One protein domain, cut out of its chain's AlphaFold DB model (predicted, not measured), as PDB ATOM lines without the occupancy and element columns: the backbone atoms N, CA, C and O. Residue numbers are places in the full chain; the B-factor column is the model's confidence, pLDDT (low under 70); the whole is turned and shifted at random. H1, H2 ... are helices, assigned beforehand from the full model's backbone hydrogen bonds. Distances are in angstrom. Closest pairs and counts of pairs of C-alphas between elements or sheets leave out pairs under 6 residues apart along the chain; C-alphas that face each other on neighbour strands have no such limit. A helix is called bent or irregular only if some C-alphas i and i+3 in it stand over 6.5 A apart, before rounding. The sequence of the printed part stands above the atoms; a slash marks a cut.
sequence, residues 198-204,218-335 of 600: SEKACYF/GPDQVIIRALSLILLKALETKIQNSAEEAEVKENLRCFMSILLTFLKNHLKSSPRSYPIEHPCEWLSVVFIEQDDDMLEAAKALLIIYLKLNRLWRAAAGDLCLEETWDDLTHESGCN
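Overview. This is residues 198 to 204 and 218 to 335 of the 600 residues of the protein "protein Lines homolog 1 isoform X4" of Alligator sinensis (UniProt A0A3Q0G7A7). Three long helices, H1, H2 and H4, form an elongated up-and-down bundle, with H2 and H4 meeting near one end and spreading apart towards the other. The short helix H3 sits in the wide end, between the spread parts of H2 and H4, and the short helix H5 follows on beyond the beginning of H3, along the side of the bundle away from H1. The printed part has 125 residues with five named helices, H1 to H5 in chain order, no named strand, and the class all helix. It is compact, with a radius of gyration of the C-alphas of 15.6 A, and spans 52 by 27 by 22 A.

Arrangement. H1, residues 221 to 241, and H2, residues 245 to 267, form a helical hairpin; they touch at a shallow tilt of 2 degrees, opposite ways, and their closest C-alphas, of Ile 239 and Val 248, are 5.7 A apart. H4, residues 291 to 315, touches H1 at a shallow tilt of 26 degrees, the same way, with the C-alphas of Glu 236 and Ile 304 closest at 5.8 A. H2 touches H4 with residues 245 to 249 alone; the closest C-alphas, of Glu 245 and Leu 311, are 5.9 A apart. H3, residues 279 to 286, forms a helical hairpin with H4, with the C-alphas of Leu 283 and Met 294 closest at 6.9 A. H3 only just touches H1, with 3 pairs of C-alphas within 8 A, the closest those of Arg 225 and Val 286 at 6.5 A. H5, residues 322 to 331, only just touches H3, with 3 pairs of C-alphas within 8 A, the closest those of Pro 279 and His 330 at 6.3 A. H1 and H5 are apart. Every O i to N i+4 pair is within hydrogen-bond range in H1, H2, H4 and H5; in H3 2 of 4 are, beside 3 of 5 O i to N i+3 pairs.

Along the chain. H1 begins at C-alpha 221, at (176.974, 111.719, 111.728), and is 30.4 A long from first to last C-alpha. H2 is 32.1 A long. H3 is irregular, but only just: C-alphas 280 and 283 are 6.7 A apart. H4 is the longest helix, 36.0 A from C-alpha 291 at (184.395, 100.460, 112.668) to C-alpha 315. H5 ends at C-alpha 331, at (198.982, 119.685, 110.351).

Size, cuts and confidence. The two C-alphas farthest apart, those of Lys 200 and Asp 318, are 53.3 A apart. Residues 205 to 217 are not printed, and C-alphas 204 and 218 are 14.0 A apart across the cut. The link from H2 to H3 is long, with 11 residues. The mean pLDDT of the printed part is 82.8; it is under 70 at residues 199 to 204, 218, 268 to 277 and 316 to 325.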
ATOM      1  N   SER A 198     171.670 117.767 108.355       76.75
ATOM      2  CA  SER A 198     170.514 117.861 109.258       76.75
ATOM      3  C   SER A 198     170.961 117.918 110.723       76.75
ATOM      4  O   SER A 198     171.788 117.113 111.145       76.75
ATOM      5  N   GLU A 199     170.373 118.823 111.512       66.19
ATOM      6  CA  GLU A 199     170.597 118.946 112.966       66.19
ATOM      7  C   GLU A 199     169.914 117.838 113.789       66.19
ATOM      8  O   GLU A 199     170.100 117.731 115.007       66.19
ATOM      9  N   LYS A 200     169.090 117.012 113.132       63.03
ATOM     10  CA  LYS A 200     168.476 115.835 113.743       63.03
ATOM     11  C   LYS A 200     169.429 114.655 113.600       63.03
ATOM     12  O   LYS A 200     169.688 114.206 112.484       63.03
ATOM     13  N   ALA A 201     169.884 114.116 114.727       55.25
ATOM     14  CA  ALA A 201     170.684 112.902 114.743       55.25
ATOM     15  C   ALA A 201     169.875 111.744 114.131       55.25
ATOM     16  O   ALA A 201     168.829 111.359 114.656       55.25
ATOM     17  N   CYS A 202     170.346 111.189 113.013       50.22
ATOM     18  CA  CYS A 202     169.818 109.939 112.480       50.22
ATOM     19  C   CYS A 202     170.505 108.777 113.203       50.22
ATOM     20  O   CYS A 202     171.683 108.513 112.972       50.22
ATOM     21  N   TYR A 203     169.771 108.086 114.073       47.84
ATOM     22  CA  TYR A 203     170.255 106.858 114.699       47.84
ATOM     23  C   TYR A 203     170.187 105.679 113.721       47.84
ATOM     24  O   TYR A 203     169.465 105.706 112.716       47.84
ATOM     25  N   PHE A 204     170.958 104.639 114.028       39.31
ATOM     26  CA  PHE A 204     170.974 103.375 113.298       39.31
ATOM     27  C   PHE A 204     169.537 102.850 113.102       39.31
ATOM     28  O   PHE A 204     168.798 102.694 114.072       39.31
ATOM     29  N   GLY A 218     172.003 116.905 117.393       65.06
ATOM     30  CA  GLY A 218     173.370 116.695 116.924       65.06
ATOM     31  C   GLY A 218     173.356 116.416 115.423       65.06
ATOM     32  O   GLY A 218     172.378 115.848 114.934       65.06
ATOM     33  N   PRO A 219     174.394 116.823 114.676       79.44
ATOM     34  CA  PRO A 219     174.375 116.705 113.224       79.44
ATOM     35  C   PRO A 219     174.349 115.235 112.782       79.44
ATOM     36  O   PRO A 219     174.862 114.366 113.494       79.44
ATOM     37  N   ASP A 220     173.770 114.959 111.609       85.75
ATOM     38  CA  ASP A 220     173.726 113.624 110.995       85.75
ATOM     39  C   ASP A 220     175.145 113.073 110.754       85.75
ATOM     40  O   ASP A 220     175.782 113.317 109.726       85.75
ATOM     41  N   GLN A 221     175.633 112.301 111.729       87.12
ATOM     42  CA  GLN A 221     176.974 111.719 111.728       87.12
ATOM     43  C   GLN A 221     177.198 110.773 110.546       87.12
ATOM     44  O   GLN A 221     178.327 110.635 110.086       87.12
ATOM     45  N   VAL A 222     176.136 110.154 110.016       89.62
ATOM     46  CA  VAL A 222     176.240 109.263 108.851       89.62
ATOM     47  C   VAL A 222     176.704 110.049 107.627       89.62
ATOM     48  O   VAL A 222     177.588 109.595 106.907       89.62
ATOM     49  N   ILE A 223     176.156 111.250 107.416       91.88
ATOM     50  CA  ILE A 223     176.556 112.117 106.301       91.88
ATOM     51  C   ILE A 223     177.970 112.657 106.503       91.88
ATOM     52  O   ILE A 223     178.756 112.640 105.561       91.88
ATOM     53  N   ILE A 224     178.321 113.081 107.720       92.38
ATOM     54  CA  ILE A 224     179.672 113.583 108.023       92.38
ATOM     55  C   ILE A 224     180.729 112.508 107.734       92.38
ATOM     56  O   ILE A 224     181.709 112.781 107.036       92.38
ATOM     57  N   ARG A 225     180.514 111.277 108.215       93.50
ATOM     58  CA  ARG A 225     181.388 110.122 107.950       93.50
ATOM     59  C   ARG A 225     181.475 109.816 106.458       93.50
ATOM     60  O   ARG A 225     182.574 109.669 105.928       93.50
ATOM     61  N   ALA A 226     180.331 109.787 105.770       95.56
ATOM     62  CA  ALA A 226     180.273 109.506 104.340       95.56
ATOM     63  C   ALA A 226     181.049 110.538 103.510       95.56
ATOM     64  O   ALA A 226     181.862 110.151 102.679       95.56
ATOM     65  N   LEU A 227     180.852 111.834 103.761       96.06
ATOM     66  CA  LEU A 227     181.567 112.903 103.057       96.06
ATOM     67  C   LEU A 227     183.071 112.868 103.333       96.06
ATOM     68  O   LEU A 227     183.865 113.038 102.409       96.06
ATOM     69  N   SER A 228     183.457 112.591 104.581       96.38
ATOM     70  CA  SER A 228     184.864 112.436 104.963       96.38
ATOM     71  C   SER A 228     185.521 111.291 104.187       96.38
ATOM     72  O   SER A 228     186.589 111.469 103.609       96.38
ATOM     73  N   LEU A 229     184.859 110.132 104.106       96.81
ATOM     74  CA  LEU A 229     185.349 108.985 103.338       96.81
ATOM     75  C   LEU A 229     185.400 109.246 101.833       96.81
ATOM     76  O   LEU A 229     186.387 108.886 101.200       96.81
ATOM     77  N   ILE A 230     184.369 109.876 101.260       97.62
ATOM     78  CA  ILE A 230     184.340 110.220  99.831       97.62
ATOM     79  C   ILE A 230     185.565 111.063  99.472       97.62
ATOM     80  O   ILE A 230     186.275 110.737  98.520       97.62
ATOM     81  N   LEU A 231     185.838 112.105 100.261       97.88
ATOM     82  CA  LEU A 231     186.984 112.979 100.046       97.88
ATOM     83  C   LEU A 231     188.310 112.224 100.198       97.88
ATOM     84  O   LEU A 231     189.165 112.321  99.321       97.88
ATOM     85  N   LEU A 232     188.469 111.427 101.261       97.75
ATOM     86  CA  LEU A 232     189.693 110.653 101.482       97.75
ATOM     87  C   LEU A 232     189.973 109.650 100.358       97.75
ATOM     88  O   LEU A 232     191.114 109.535  99.920       97.75
ATOM     89  N   LYS A 233     188.955 108.940  99.864       97.44
ATOM     90  CA  LYS A 233     189.119 107.949  98.787       97.44
ATOM     91  C   LYS A 233     189.366 108.599  97.430       97.44
ATOM     92  O   LYS A 233     190.162 108.082  96.642       97.44
ATOM     93  N   ALA A 234     188.731 109.737  97.154       97.75
ATOM     94  CA  ALA A 234     189.028 110.517  95.958       97.75
ATOM     95  C   ALA A 234     190.474 111.044  95.995       97.75
ATOM     96  O   ALA A 234     191.211 110.905  95.017       97.75
ATOM     97  N   LEU A 235     190.912 111.554  97.152       97.31
ATOM     98  CA  LEU A 235     192.284 112.006  97.375       97.31
ATOM     99  C   LEU A 235     193.297 110.862  97.245       97.31
ATOM    100  O   LEU A 235     194.298 111.021  96.552       97.31
ATOM    101  N   GLU A 236     193.024 109.701  97.846       96.69
ATOM    102  CA  GLU A 236     193.834 108.485  97.695       96.69
ATOM    103  C   GLU A 236     194.013 108.139  96.213       96.69
ATOM    104  O   GLU A 236     195.137 107.947  95.753       96.69
ATOM    105  N   THR A 237     192.914 108.134  95.453       95.12
ATOM    106  CA  THR A 237     192.927 107.824  94.020       95.12
ATOM    107  C   THR A 237     193.767 108.832  93.237       95.12
ATOM    108  O   THR A 237     194.610 108.424  92.440       95.12
ATOM    109  N   LYS A 238     193.610 110.142  93.478       94.94
ATOM    110  CA  LYS A 238     194.424 111.174  92.810       94.94
ATOM    111  C   LYS A 238     195.912 110.999  93.128       94.94
ATOM    112  O   LYS A 238     196.725 110.889  92.218       94.94
ATOM    113  N   ILE A 239     196.256 110.867  94.408       93.25
ATOM    114  CA  ILE A 239     197.643 110.747  94.879       93.25
ATOM    115  C   ILE A 239     198.331 109.476  94.364       93.25
ATOM    116  O   ILE A 239     199.521 109.505  94.044       93.25
ATOM    117  N   GLN A 240     197.616 108.351  94.264       91.50
ATOM    118  CA  GLN A 240     198.193 107.128  93.699       91.50
ATOM    119  C   GLN A 240     198.595 107.303  92.232       91.50
ATOM    120  O   GLN A 240     199.655 106.799  91.841       91.50
ATOM    121  N   ASN A 241     197.798 108.055  91.466       89.00
ATOM    122  CA  ASN A 241     198.016 108.314  90.043       89.00
ATOM    123  C   ASN A 241     198.980 109.482  89.759       89.00
ATOM    124  O   ASN A 241     199.509 109.564  88.654       89.00
ATOM    125  N   SER A 242     199.264 110.342  90.740       88.44
ATOM    126  CA  SER A 242     200.290 111.384  90.616       88.44
ATOM    127  C   SER A 242     201.714 110.812  90.705       88.44
ATOM    128  O   SER A 242     202.011 109.876  91.466       88.44
ATOM    129  N   ALA A 243     202.619 111.413  89.928       86.00
ATOM    130  CA  ALA A 243     204.055 111.124  89.944       86.00
ATOM    131  C   ALA A 243     204.881 112.227  90.630       86.00
ATOM    132  O   ALA A 243     206.001 111.963  91.060       86.00
ATOM    133  N   GLU A 244     204.336 113.440  90.753       86.75
ATOM    134  CA  GLU A 244     205.064 114.611  91.241       86.75
ATOM    135  C   GLU A 244     204.853 114.845  92.740       86.75
ATOM    136  O   GLU A 244     203.733 115.020  93.212       86.75
ATOM    137  N   GLU A 245     205.948 114.896  93.500       85.88
ATOM    138  CA  GLU A 245     205.912 115.079  94.955       85.88
ATOM    139  C   GLU A 245     205.247 116.402  95.376       85.88
ATOM    140  O   GLU A 245     204.390 116.410  96.262       85.88
ATOM    141  N   ALA A 246     205.596 117.511  94.712       85.88
ATOM    142  CA  ALA A 246     205.051 118.834  95.014       85.88
ATOM    143  C   ALA A 246     203.527 118.886  94.821       85.88
ATOM    144  O   ALA A 246     202.815 119.437  95.661       85.88
ATOM    145  N   GLU A 247     203.027 118.252  93.756       88.69
ATOM    146  CA  GLU A 247     201.595 118.145  93.478       88.69
ATOM    147  C   GLU A 247     200.881 117.342  94.575       88.69
ATOM    148  O   GLU A 247     199.840 117.754  95.086       88.69
ATOM    149  N   VAL A 248     201.450 116.203  94.984       88.06
ATOM    150  CA  VAL A 248     200.864 115.346  96.024       88.06
ATOM    151  C   VAL A 248     200.824 116.063  97.377       88.06
ATOM    152  O   VAL A 248     199.807 115.992  98.071       88.06
ATOM    153  N   LYS A 249     201.896 116.774  97.745       89.00
ATOM    154  CA  LYS A 249     201.972 117.555  98.988       89.00
ATOM    155  C   LYS A 249     200.918 118.659  99.031       89.00
ATOM    156  O   LYS A 249     200.229 118.798 100.042       89.00
ATOM    157  N   GLU A 250     200.775 119.409  97.943       89.94
ATOM    158  CA  GLU A 250     199.805 120.502  97.872       89.94
ATOM    159  C   GLU A 250     198.364 119.983  97.882       89.94
ATOM    160  O   GLU A 250     197.538 120.475  98.651       89.94
ATOM    161  N   ASN A 251     198.076 118.923  97.118       91.88
ATOM    162  CA  ASN A 251     196.770 118.265  97.140       91.88
ATOM    163  C   ASN A 251     196.414 117.789  98.560       91.88
ATOM    164  O   ASN A 251     195.318 118.073  99.044       91.88
ATOM    165  N   LEU A 252     197.334 117.104  99.252       93.44
ATOM    166  CA  LEU A 252     197.103 116.650 100.624       93.44
ATOM    167  C   LEU A 252     196.750 117.826 101.542       93.44
ATOM    168  O   LEU A 252     195.735 117.779 102.235       93.44
ATOM    169  N   ARG A 253     197.568 118.883 101.521       92.31
ATOM    170  CA  ARG A 253     197.375 120.060 102.371       92.31
ATOM    171  C   ARG A 253     196.038 120.743 102.088       92.31
ATOM    172  O   ARG A 253     195.287 121.017 103.025       92.31
ATOM    173  N   CYS A 254     195.729 120.989 100.815       93.12
ATOM    174  CA  CYS A 254     194.506 121.663 100.392       93.12
ATOM    175  C   CYS A 254     193.264 120.889 100.853       93.12
ATOM    176  O   CYS A 254     192.478 121.392 101.661       93.12
ATOM    177  N   PHE A 255     193.123 119.628 100.436       95.69
ATOM    178  CA  PHE A 255     191.912 118.853 100.700       95.69
ATOM    179  C   PHE A 255     191.740 118.488 102.176       95.69
ATOM    180  O   PHE A 255     190.619 118.534 102.688       95.69
ATOM    181  N   MET A 256     192.828 118.200 102.898       95.44
ATOM    182  CA  MET A 256     192.732 117.960 104.341       95.44
ATOM    183  C   MET A 256     192.378 119.231 105.109       95.44
ATOM    184  O   MET A 256     191.610 119.160 106.066       95.44
ATOM    185  N   SER A 257     192.844 120.409 104.676       92.94
ATOM    186  CA  SER A 257     192.433 121.674 105.299       92.94
ATOM    187  C   SER A 257     190.929 121.936 105.138       92.94
ATOM    188  O   SER A 257     190.273 122.349 106.102       92.94
ATOM    189  N   ILE A 258     190.364 121.622 103.963       94.31
ATOM    190  CA  ILE A 258     188.922 121.700 103.697       94.31
ATOM    191  C   ILE A 258     188.175 120.728 104.615       94.31
ATOM    192  O   ILE A 258     187.254 121.145 105.321       94.31
ATOM    193  N   LEU A 259     188.617 119.467 104.683       95.00
ATOM    194  CA  LEU A 259     188.007 118.441 105.530       95.00
ATOM    195  C   LEU A 259     188.014 118.837 107.009       95.00
ATOM    196  O   LEU A 259     186.974 118.840 107.663       95.00
ATOM    197  N   LEU A 260     189.176 119.195 107.551       92.12
ATOM    198  CA  LEU A 260     189.318 119.538 108.962       92.12
ATOM    199  C   LEU A 260     188.522 120.800 109.317       92.12
ATOM    200  O   LEU A 260     187.974 120.886 110.416       92.12
ATOM    201  N   THR A 261     188.405 121.764 108.399       90.62
ATOM    202  CA  THR A 261     187.561 122.954 108.589       90.62
ATOM    203  C   THR A 261     186.078 122.588 108.601       90.62
ATOM    204  O   THR A 261     185.357 122.993 109.516       90.62
ATOM    205  N   PHE A 262     185.634 121.770 107.644       91.25
ATOM    206  CA  PHE A 262     184.275 121.231 107.596       91.25
ATOM    207  C   PHE A 262     183.921 120.497 108.900       91.25
ATOM    208  O   PHE A 262     182.922 120.810 109.551       91.25
ATOM    209  N   LEU A 263     184.788 119.587 109.351       90.25
ATOM    210  CA  LEU A 263     184.596 118.831 110.588       90.25
ATOM    211  C   LEU A 263     184.546 119.739 111.817       90.25
ATOM    212  O   LEU A 263     183.651 119.595 112.647       90.25
ATOM    213  N   LYS A 264     185.451 120.720 111.926       86.50
ATOM    214  CA  LYS A 264     185.433 121.698 113.023       86.50
ATOM    215  C   LYS A 264     184.103 122.452 113.084       86.50
ATOM    216  O   LYS A 264     183.611 122.690 114.182       86.50
ATOM    217  N   ASN A 265     183.512 122.811 111.947       85.19
ATOM    218  CA  ASN A 265     182.247 123.545 111.913       85.19
ATOM    219  C   ASN A 265     181.059 122.690 112.374       85.19
ATOM    220  O   ASN A 265     180.208 123.189 113.104       85.19
ATOM    221  N   HIS A 266     181.025 121.404 112.018       82.56
ATOM    222  CA  HIS A 266     179.922 120.517 112.396       82.56
ATOM    223  C   HIS A 266     180.083 119.878 113.784       82.56
ATOM    224  O   HIS A 266     179.087 119.615 114.455       82.56
ATOM    225  N   LEU A 267     181.309 119.641 114.256       77.19
ATOM    226  CA  LEU A 267     181.547 119.001 115.555       77.19
ATOM    227  C   LEU A 267     181.403 119.973 116.739       77.19
ATOM    228  O   LEU A 267     180.971 119.544 117.809       77.19
ATOM    229  N   LYS A 268     181.673 121.277 116.552       67.00
ATOM    230  CA  LYS A 268     181.471 122.326 117.580       67.00
ATOM    231  C   LYS A 268     180.022 122.436 118.060       67.00
ATOM    232  O   LYS A 268     179.775 122.828 119.195       67.00
ATOM    233  N   SER A 269     179.065 122.071 117.212       52.69
ATOM    234  CA  SER A 269     177.629 122.116 117.504       52.69
ATOM    235  C   SER A 269     177.173 121.007 118.462       52.69
ATOM    236  O   SER A 269     176.016 120.990 118.878       52.69
ATOM    237  N   SER A 270     178.053 120.056 118.798       52.12
ATOM    238  CA  SER A 270     177.738 118.941 119.687       52.12
ATOM    239  C   SER A 270     178.113 119.266 121.143       52.12
ATOM    240  O   SER A 270     179.282 119.560 121.415       52.12
ATOM    241  N   PRO A 271     177.187 119.126 122.115       42.12
ATOM    242  CA  PRO A 271     177.423 119.420 123.537       42.12
ATOM    243  C   PRO A 271     178.415 118.464 124.233       42.12
ATOM    244  O   PRO A 271     178.655 118.585 125.430       42.12
ATOM    245  N   ARG A 272     178.984 117.499 123.495       44.84
ATOM    246  CA  ARG A 272     180.032 116.566 123.943       44.84
ATOM    247  C   ARG A 272     181.400 116.819 123.300       44.84
ATOM    248  O   ARG A 272     182.304 116.014 123.513       44.84
ATOM    249  N   SER A 273     181.551 117.874 122.496       47.78
ATOM    250  CA  SER A 273     182.821 118.154 121.824       47.78
ATOM    251  C   SER A 273     183.857 118.660 122.828       47.78
ATOM    252  O   SER A 273     183.889 119.827 123.209       47.78
ATOM    253  N   TYR A 274     184.723 117.751 123.271       49.81
ATOM    254  CA  TYR A 274     186.051 118.150 123.711       49.81
ATOM    255  C   TYR A 274     186.736 118.819 122.510       49.81
ATOM    256  O   TYR A 274     186.569 118.332 121.383       49.81
ATOM    257  N   PRO A 275     187.435 119.952 122.690       55.91
ATOM    258  CA  PRO A 275     188.227 120.513 121.607       55.91
ATOM    259  C   PRO A 275     189.178 119.421 121.118       55.91
ATOM    260  O   PRO A 275     189.827 118.778 121.934       55.91
ATOM    261  N   ILE A 276     189.209 119.177 119.804       58.38
ATOM    262  CA  ILE A 276     190.207 118.292 119.195       58.38
ATOM    263  C   ILE A 276     191.567 118.888 119.564       58.38
ATOM    264  O   ILE A 276     191.930 119.941 119.036       58.38
ATOM    265  N   GLU A 277     192.263 118.267 120.516       69.50
ATOM    266  CA  GLU A 277     193.521 118.797 121.055       69.50
ATOM    267  C   GLU A 277     194.641 118.626 120.031       69.50
ATOM    268  O   GLU A 277     195.512 119.481 119.897       69.50
ATOM    269  N   HIS A 278     194.568 117.544 119.254       84.88
ATOM    270  CA  HIS A 278     195.564 117.182 118.264       84.88
ATOM    271  C   HIS A 278     194.913 116.920 116.899       84.88
ATOM    272  O   HIS A 278     193.943 116.158 116.831       84.88
ATOM    273  N   PRO A 279     195.453 117.450 115.785       86.19
ATOM    274  CA  PRO A 279     194.805 117.348 114.481       86.19
ATOM    275  C   PRO A 279     194.452 115.920 114.068       86.19
ATOM    276  O   PRO A 279     193.366 115.731 113.548       86.19
ATOM    277  N   CYS A 280     195.299 114.919 114.350       92.00
ATOM    278  CA  CYS A 280     195.063 113.505 113.997       92.00
ATOM    279  C   CYS A 280     193.984 112.781 114.832       92.00
ATOM    280  O   CYS A 280     193.642 111.648 114.504       92.00
ATOM    281  N   GLU A 281     193.452 113.384 115.900       90.00
ATOM    282  CA  GLU A 281     192.403 112.757 116.729       90.00
ATOM    283  C   GLU A 281     191.039 112.735 116.015       90.00
ATOM    284  O   GLU A 281     190.165 111.933 116.338       90.00
ATOM    285  N   TRP A 282     190.867 113.574 114.985       91.56
ATOM    286  CA  TRP A 282     189.611 113.738 114.249       91.56
ATOM    287  C   TRP A 282     188.994 112.413 113.784       91.56
ATOM    288  O   TRP A 282     187.780 112.239 113.873       91.56
ATOM    289  N   LEU A 283     189.821 111.472 113.313       92.25
ATOM    290  CA  LEU A 283     189.361 110.207 112.750       92.25
ATOM    291  C   LEU A 283     188.639 109.376 113.812       92.25
ATOM    292  O   LEU A 283     187.547 108.854 113.590       92.25
ATOM    293  N   SER A 284     189.249 109.304 114.989       87.69
ATOM    294  CA  SER A 284     188.774 108.507 116.107       87.69
ATOM    295  C   SER A 284     187.502 109.115 116.721       87.69
ATOM    296  O   SER A 284     186.656 108.384 117.227       87.69
ATOM    297  N   VAL A 285     187.321 110.438 116.607       87.44
ATOM    298  CA  VAL A 285     186.116 111.168 117.033       87.44
ATOM    299  C   VAL A 285     184.967 111.005 116.037       87.44
ATOM    300  O   VAL A 285     183.835 110.734 116.437       87.44
ATOM    301  N   VAL A 286     185.238 111.170 114.740       90.12
ATOM    302  CA  VAL A 286     184.202 111.146 113.697       90.12
ATOM    303  C   VAL A 286     183.637 109.741 113.519       90.12
ATOM    304  O   VAL A 286     182.422 109.589 113.400       90.12
ATOM    305  N   PHE A 287     184.478 108.706 113.540       90.62
ATOM    306  CA  PHE A 287     184.083 107.343 113.169       90.62
ATOM    307  C   PHE A 287     183.845 106.384 114.345       90.62
ATOM    308  O   PHE A 287     183.626 105.203 114.109       90.62
ATOM    309  N   ILE A 288     183.801 106.868 115.593       82.44
ATOM    310  CA  ILE A 288     183.737 106.021 116.807       82.44
ATOM    311  C   ILE A 288     182.586 104.992 116.852       82.44
ATOM    312  O   ILE A 288     182.653 104.034 117.609       82.44
ATOM    313  N   GLU A 289     181.517 105.187 116.075       84.38
ATOM    314  CA  GLU A 289     180.346 104.293 116.037       84.38
ATOM    315  C   GLU A 289     180.290 103.398 114.780       84.38
ATOM    316  O   GLU A 289     179.311 102.677 114.598       84.38
ATOM    317  N   GLN A 290     181.270 103.486 113.870       89.31
ATOM    318  CA  GLN A 290     181.309 102.732 112.609       89.31
ATOM    319  C   GLN A 290     182.735 102.250 112.305       89.31
ATOM    320  O   GLN A 290     183.510 102.943 111.644       89.31
ATOM    321  N   ASP A 291     183.048 101.036 112.756       91.81
ATOM    322  CA  ASP A 291     184.395 100.460 112.668       91.81
ATOM    323  C   ASP A 291     184.879 100.241 111.225       91.81
ATOM    324  O   ASP A 291     186.017 100.582 110.909       91.81
ATOM    325  N   ASP A 292     184.032  99.720 110.329       91.06
ATOM    326  CA  ASP A 292     184.403  99.482 108.921       91.06
ATOM    327  C   ASP A 292     184.795 100.792 108.211       91.06
ATOM    328  O   ASP A 292     185.873 100.900 107.622       91.06
ATOM    329  N   ASP A 293     183.983 101.839 108.372       93.69
ATOM    330  CA  ASP A 293     184.279 103.170 107.837       93.69
ATOM    331  C   ASP A 293     185.559 103.774 108.446       93.69
ATOM    332  O   ASP A 293     186.371 104.356 107.722       93.69
ATOM    333  N   MET A 294     185.756 103.633 109.765       94.81
ATOM    334  CA  MET A 294     186.959 104.111 110.455       94.81
ATOM    335  C   MET A 294     188.218 103.476 109.866       94.81
ATOM    336  O   MET A 294     189.209 104.160 109.603       94.81
ATOM    337  N   LEU A 295     188.187 102.157 109.680       95.12
ATOM    338  CA  LEU A 295     189.327 101.388 109.210       95.12
ATOM    339  C   LEU A 295     189.608 101.633 107.731       95.12
ATOM    340  O   LEU A 295     190.774 101.728 107.348       95.12
ATOM    341  N   GLU A 296     188.575 101.831 106.913       95.88
ATOM    342  CA  GLU A 296     188.746 102.216 105.514       95.88
ATOM    343  C   GLU A 296     189.379 103.609 105.385       95.88
ATOM    344  O   GLU A 296     190.297 103.801 104.584       95.88
ATOM    345  N   ALA A 297     188.978 104.561 106.232       97.06
ATOM    346  CA  ALA A 297     189.601 105.881 106.301       97.06
ATOM    347  C   ALA A 297     191.054 105.814 106.813       97.06
ATOM    348  O   ALA A 297     191.945 106.413 106.207       97.06
ATOM    349  N   ALA A 298     191.326 105.046 107.875       97.06
ATOM    350  CA  ALA A 298     192.684 104.833 108.385       97.06
ATOM    351  C   ALA A 298     193.597 104.204 107.319       97.06
ATOM    352  O   ALA A 298     194.752 104.607 107.154       97.06
ATOM    353  N   LYS A 299     193.067 103.244 106.552       96.69
ATOM    354  CA  LYS A 299     193.763 102.605 105.433       96.69
ATOM    355  C   LYS A 299     194.063 103.591 104.309       96.69
ATOM    356  O   LYS A 299     195.204 103.613 103.852       96.69
ATOM    357  N   ALA A 300     193.096 104.412 103.902       97.25
ATOM    358  CA  ALA A 300     193.297 105.435 102.876       97.25
ATOM    359  C   ALA A 300     194.416 106.416 103.271       97.25
ATOM    360  O   ALA A 300     195.347 106.651 102.501       97.25
ATOM    361  N   LEU A 301     194.390 106.909 104.514       96.94
ATOM    362  CA  LEU A 301     195.420 107.802 105.057       96.94
ATOM    363  C   LEU A 301     196.804 107.143 105.091       96.94
ATOM    364  O   LEU A 301     197.792 107.754 104.684       96.94
ATOM    365  N   LEU A 302     196.881 105.877 105.511       97.25
ATOM    366  CA  LEU A 302     198.130 105.117 105.500       97.25
ATOM    367  C   LEU A 302     198.668 104.933 104.073       97.25
ATOM    368  O   LEU A 302     199.868 105.069 103.847       97.25
ATOM    369  N   ILE A 303     197.805 104.645 103.098       96.06
ATOM    370  CA  ILE A 303     198.189 104.494 101.689       96.06
ATOM    371  C   ILE A 303     198.741 105.811 101.128       96.06
ATOM    372  O   ILE A 303     199.791 105.804 100.475       96.06
ATOM    373  N   ILE A 304     198.077 106.932 101.418       94.94
ATOM    374  CA  ILE A 304     198.531 108.277 101.045       94.94
ATOM    375  C   ILE A 304     199.908 108.563 101.657       94.94
ATOM    376  O   ILE A 304     200.842 108.915 100.933       94.94
ATOM    377  N   TYR A 305     200.065 108.335 102.965       93.94
ATOM    378  CA  TYR A 305     201.335 108.524 103.670       93.94
ATOM    379  C   TYR A 305     202.461 107.681 103.055       93.94
ATOM    380  O   TYR A 305     203.555 108.181 102.805       93.94
ATOM    381  N   LEU A 306     202.200 106.404 102.761       93.38
ATOM    382  CA  LEU A 306     203.199 105.505 102.183       93.38
ATOM    383  C   LEU A 306     203.619 105.924 100.768       93.38
ATOM    384  O   LEU A 306     204.796 105.800 100.431       93.38
ATOM    385  N   LYS A 307     202.691 106.410  99.933       92.06
ATOM    386  CA  LYS A 307     203.014 106.930  98.593       92.06
ATOM    387  C   LYS A 307     203.892 108.172  98.693       92.06
ATOM    388  O   LYS A 307     204.912 108.234  98.012       92.06
ATOM    389  N   LEU A 308     203.529 109.107  99.563       88.31
ATOM    390  CA  LEU A 308     204.326 110.302  99.804       88.31
ATOM    391  C   LEU A 308     205.730 109.965 100.309       88.31
ATOM    392  O   LEU A 308     206.701 110.425  99.726       88.31
ATOM    393  N   ASN A 309     205.849 109.092 101.315       87.62
ATOM    394  CA  ASN A 309     207.143 108.654 101.842       87.62
ATOM    395  C   ASN A 309     208.025 108.018 100.747       87.62
ATOM    396  O   ASN A 309     209.236 108.220 100.717       87.62
ATOM    397  N   ARG A 310     207.432 107.272  99.803       89.19
ATOM    398  CA  ARG A 310     208.166 106.706  98.656       89.19
ATOM    399  C   ARG A 310     208.643 107.770  97.670       89.19
ATOM    400  O   ARG A 310     209.788 107.694  97.243       89.19
ATOM    401  N   LEU A 311     207.779 108.717  97.294       86.81
ATOM    402  CA  LEU A 311     208.147 109.818  96.392       86.81
ATOM    403  C   LEU A 311     209.244 110.682  97.014       86.81
ATOM    404  O   LEU A 311     210.229 110.995  96.357       86.81
ATOM    405  N   TRP A 312     209.109 110.958  98.307       78.81
ATOM    406  CA  TRP A 312     210.080 111.708  99.081       78.81
ATOM    407  C   TRP A 312     211.454 111.033  99.102       78.81
ATOM    408  O   TRP A 312     212.443 111.648  98.727       78.81
ATOM    409  N   ARG A 313     211.528 109.740  99.457       81.88
ATOM    410  CA  ARG A 313     212.791 108.968  99.429       81.88
ATOM    411  C   ARG A 313     213.431 108.908  98.038       81.88
ATOM    412  O   ARG A 313     214.624 108.651  97.934       81.88
ATOM    413  N   ALA A 314     212.646 109.088  96.976       82.56
ATOM    414  CA  ALA A 314     213.156 109.135  95.610       82.56
ATOM    415  C   ALA A 314     213.682 110.529  95.217       82.56
ATOM    416  O   ALA A 314     214.600 110.614  94.404       82.56
ATOM    417  N   ALA A 315     213.107 111.602  95.767       74.75
ATOM    418  CA  ALA A 315     213.448 112.989  95.445       74.75
ATOM    419  C   ALA A 315     214.538 113.572  96.360       74.75
ATOM    420  O   ALA A 315     215.461 114.243  95.891       74.75
ATOM    421  N   ALA A 316     214.454 113.301  97.661       62.78
ATOM    422  CA  ALA A 316     215.455 113.671  98.642       62.78
ATOM    423  C   ALA A 316     216.550 112.596  98.662       62.78
ATOM    424  O   ALA A 316     216.356 111.493  99.169       62.78
ATOM    425  N   GLY A 317     217.729 112.921  98.124       59.69
ATOM    426  CA  GLY A 317     218.950 112.225  98.537       59.69
ATOM    427  C   GLY A 317     219.135 112.309 100.062       59.69
ATOM    428  O   GLY A 317     218.465 113.099 100.717       59.69
ATOM    429  N   ASP A 318     220.053 111.505 100.601       49.47
ATOM    430  CA  ASP A 318     220.274 111.104 102.012       49.47
ATOM    431  C   ASP A 318     220.481 112.217 103.089       49.47
ATOM    432  O   ASP A 318     221.169 112.005 104.084       49.47
ATOM    433  N   LEU A 319     219.939 113.430 102.929       49.66
ATOM    434  CA  LEU A 319     220.112 114.558 103.849       49.66
ATOM    435  C   LEU A 319     218.781 115.050 104.452       49.66
ATOM    436  O   LEU A 319     217.957 115.669 103.787       49.66
ATOM    437  N   CYS A 320     218.652 114.769 105.754       49.47
ATOM    438  CA  CYS A 320     217.886 115.424 106.828       49.47
ATOM    439  C   CYS A 320     216.723 116.362 106.425       49.47
ATOM    440  O   CYS A 320     216.891 117.577 106.329       49.47
ATOM    441  N   LEU A 321     215.525 115.789 106.274       51.97
ATOM    442  CA  LEU A 321     214.254 116.504 106.066       51.97
ATOM    443  C   LEU A 321     213.099 115.916 106.910       51.97
ATOM    444  O   LEU A 321     211.924 116.125 106.612       51.97
ATOM    445  N   GLU A 322     213.432 115.168 107.966       52.44
ATOM    446  CA  GLU A 322     212.459 114.484 108.833       52.44
ATOM    447  C   GLU A 322     211.530 115.475 109.564       52.44
ATOM    448  O   GLU A 322     210.322 115.255 109.620       52.44
ATOM    449  N   GLU A 323     212.053 116.623 110.016       51.84
ATOM    450  CA  GLU A 323     211.285 117.610 110.799       51.84
ATOM    451  C   GLU A 323     210.145 118.263 109.994       51.84
ATOM    452  O   GLU A 323     209.027 118.391 110.481       51.84
ATOM    453  N   THR A 324     210.362 118.596 108.717       65.38
ATOM    454  CA  THR A 324     209.336 119.266 107.886       65.38
ATOM    455  C   THR A 324     208.211 118.318 107.448       65.38
ATOM    456  O   THR A 324     207.126 118.756 107.050       65.38
ATOM    457  N   TRP A 325     208.482 117.011 107.464       69.44
ATOM    458  CA  TRP A 325     207.540 115.961 107.081       69.44
ATOM    459  C   TRP A 325     206.541 115.660 108.199       69.44
ATOM    460  O   TRP A 325     205.339 115.494 107.957       69.44
ATOM    461  N   ASP A 326     207.031 115.640 109.435       74.06
ATOM    462  CA  ASP A 326     206.182 115.450 110.597       74.06
ATOM    463  C   ASP A 326     205.220 116.611 110.773       74.06
ATOM    464  O   ASP A 326     204.025 116.356 110.931       74.06
ATOM    465  N   ASP A 327     205.679 117.848 110.609       80.81
ATOM    466  CA  ASP A 327     204.806 119.021 110.657       80.81
ATOM    467  C   ASP A 327     203.666 118.914 109.638       80.81
ATOM    468  O   ASP A 327     202.497 119.030 109.997       80.81
ATOM    469  N   LEU A 328     203.968 118.577 108.377       85.00
ATOM    470  CA  LEU A 328     202.947 118.443 107.334       85.00
ATOM    471  C   LEU A 328     201.901 117.371 107.674       85.00
ATOM    472  O   LEU A 328     200.699 117.582 107.479       85.00
ATOM    473  N   THR A 329     202.344 116.195 108.128       88.69
ATOM    474  CA  THR A 329     201.437 115.067 108.391       88.69
ATOM    475  C   THR A 329     200.612 115.274 109.655       88.69
ATOM    476  O   THR A 329     199.456 114.845 109.691       88.69
ATOM    477  N   HIS A 330     201.156 115.967 110.656       88.75
ATOM    478  CA  HIS A 330     200.411 116.403 111.829       88.75
ATOM    479  C   HIS A 330     199.434 117.523 111.478       88.75
ATOM    480  O   HIS A 330     198.252 117.368 111.754       88.75
ATOM    481  N   GLU A 331     199.859 118.589 110.795       87.56
ATOM    482  CA  GLU A 331     198.982 119.685 110.351       87.56
ATOM    483  C   GLU A 331     197.802 119.180 109.513       87.56
ATOM    484  O   GLU A 331     196.664 119.618 109.693       87.56
ATOM    485  N   SER A 332     198.063 118.211 108.631       89.88
ATOM    486  CA  SER A 332     197.038 117.599 107.780       89.88
ATOM    487  C   SER A 332     196.174 116.568 108.517       89.88
ATOM    488  O   SER A 332     195.194 116.093 107.956       89.88
ATOM    489  N   GLY A 333     196.499 116.201 109.763       91.50
ATOM    490  CA  GLY A 333     195.751 115.202 110.534       91.50
ATOM    491  C   GLY A 333     195.904 113.765 110.013       91.50
ATOM    492  O   GLY A 333     194.995 112.951 110.189       91.50
ATOM    493  N   CYS A 334     197.027 113.458 109.357       93.00
ATOM    494  CA  CYS A 334     197.263 112.218 108.607       93.00
ATOM    495  C   CYS A 334     198.416 111.363 109.152       93.00
ATOM    496  O   CYS A 334     198.752 110.349 108.540       93.00
ATOM    497  N   ASN A 335     199.060 111.753 110.260       93.88
ATOM    498  CA  ASN A 335     200.184 110.984 110.794       93.88
ATOM    499  C   ASN A 335     199.725 109.568 111.233       93.88
ATOM    500  O   ASN A 335     198.886 109.450 112.135       93.88
TER     501      ASN A 335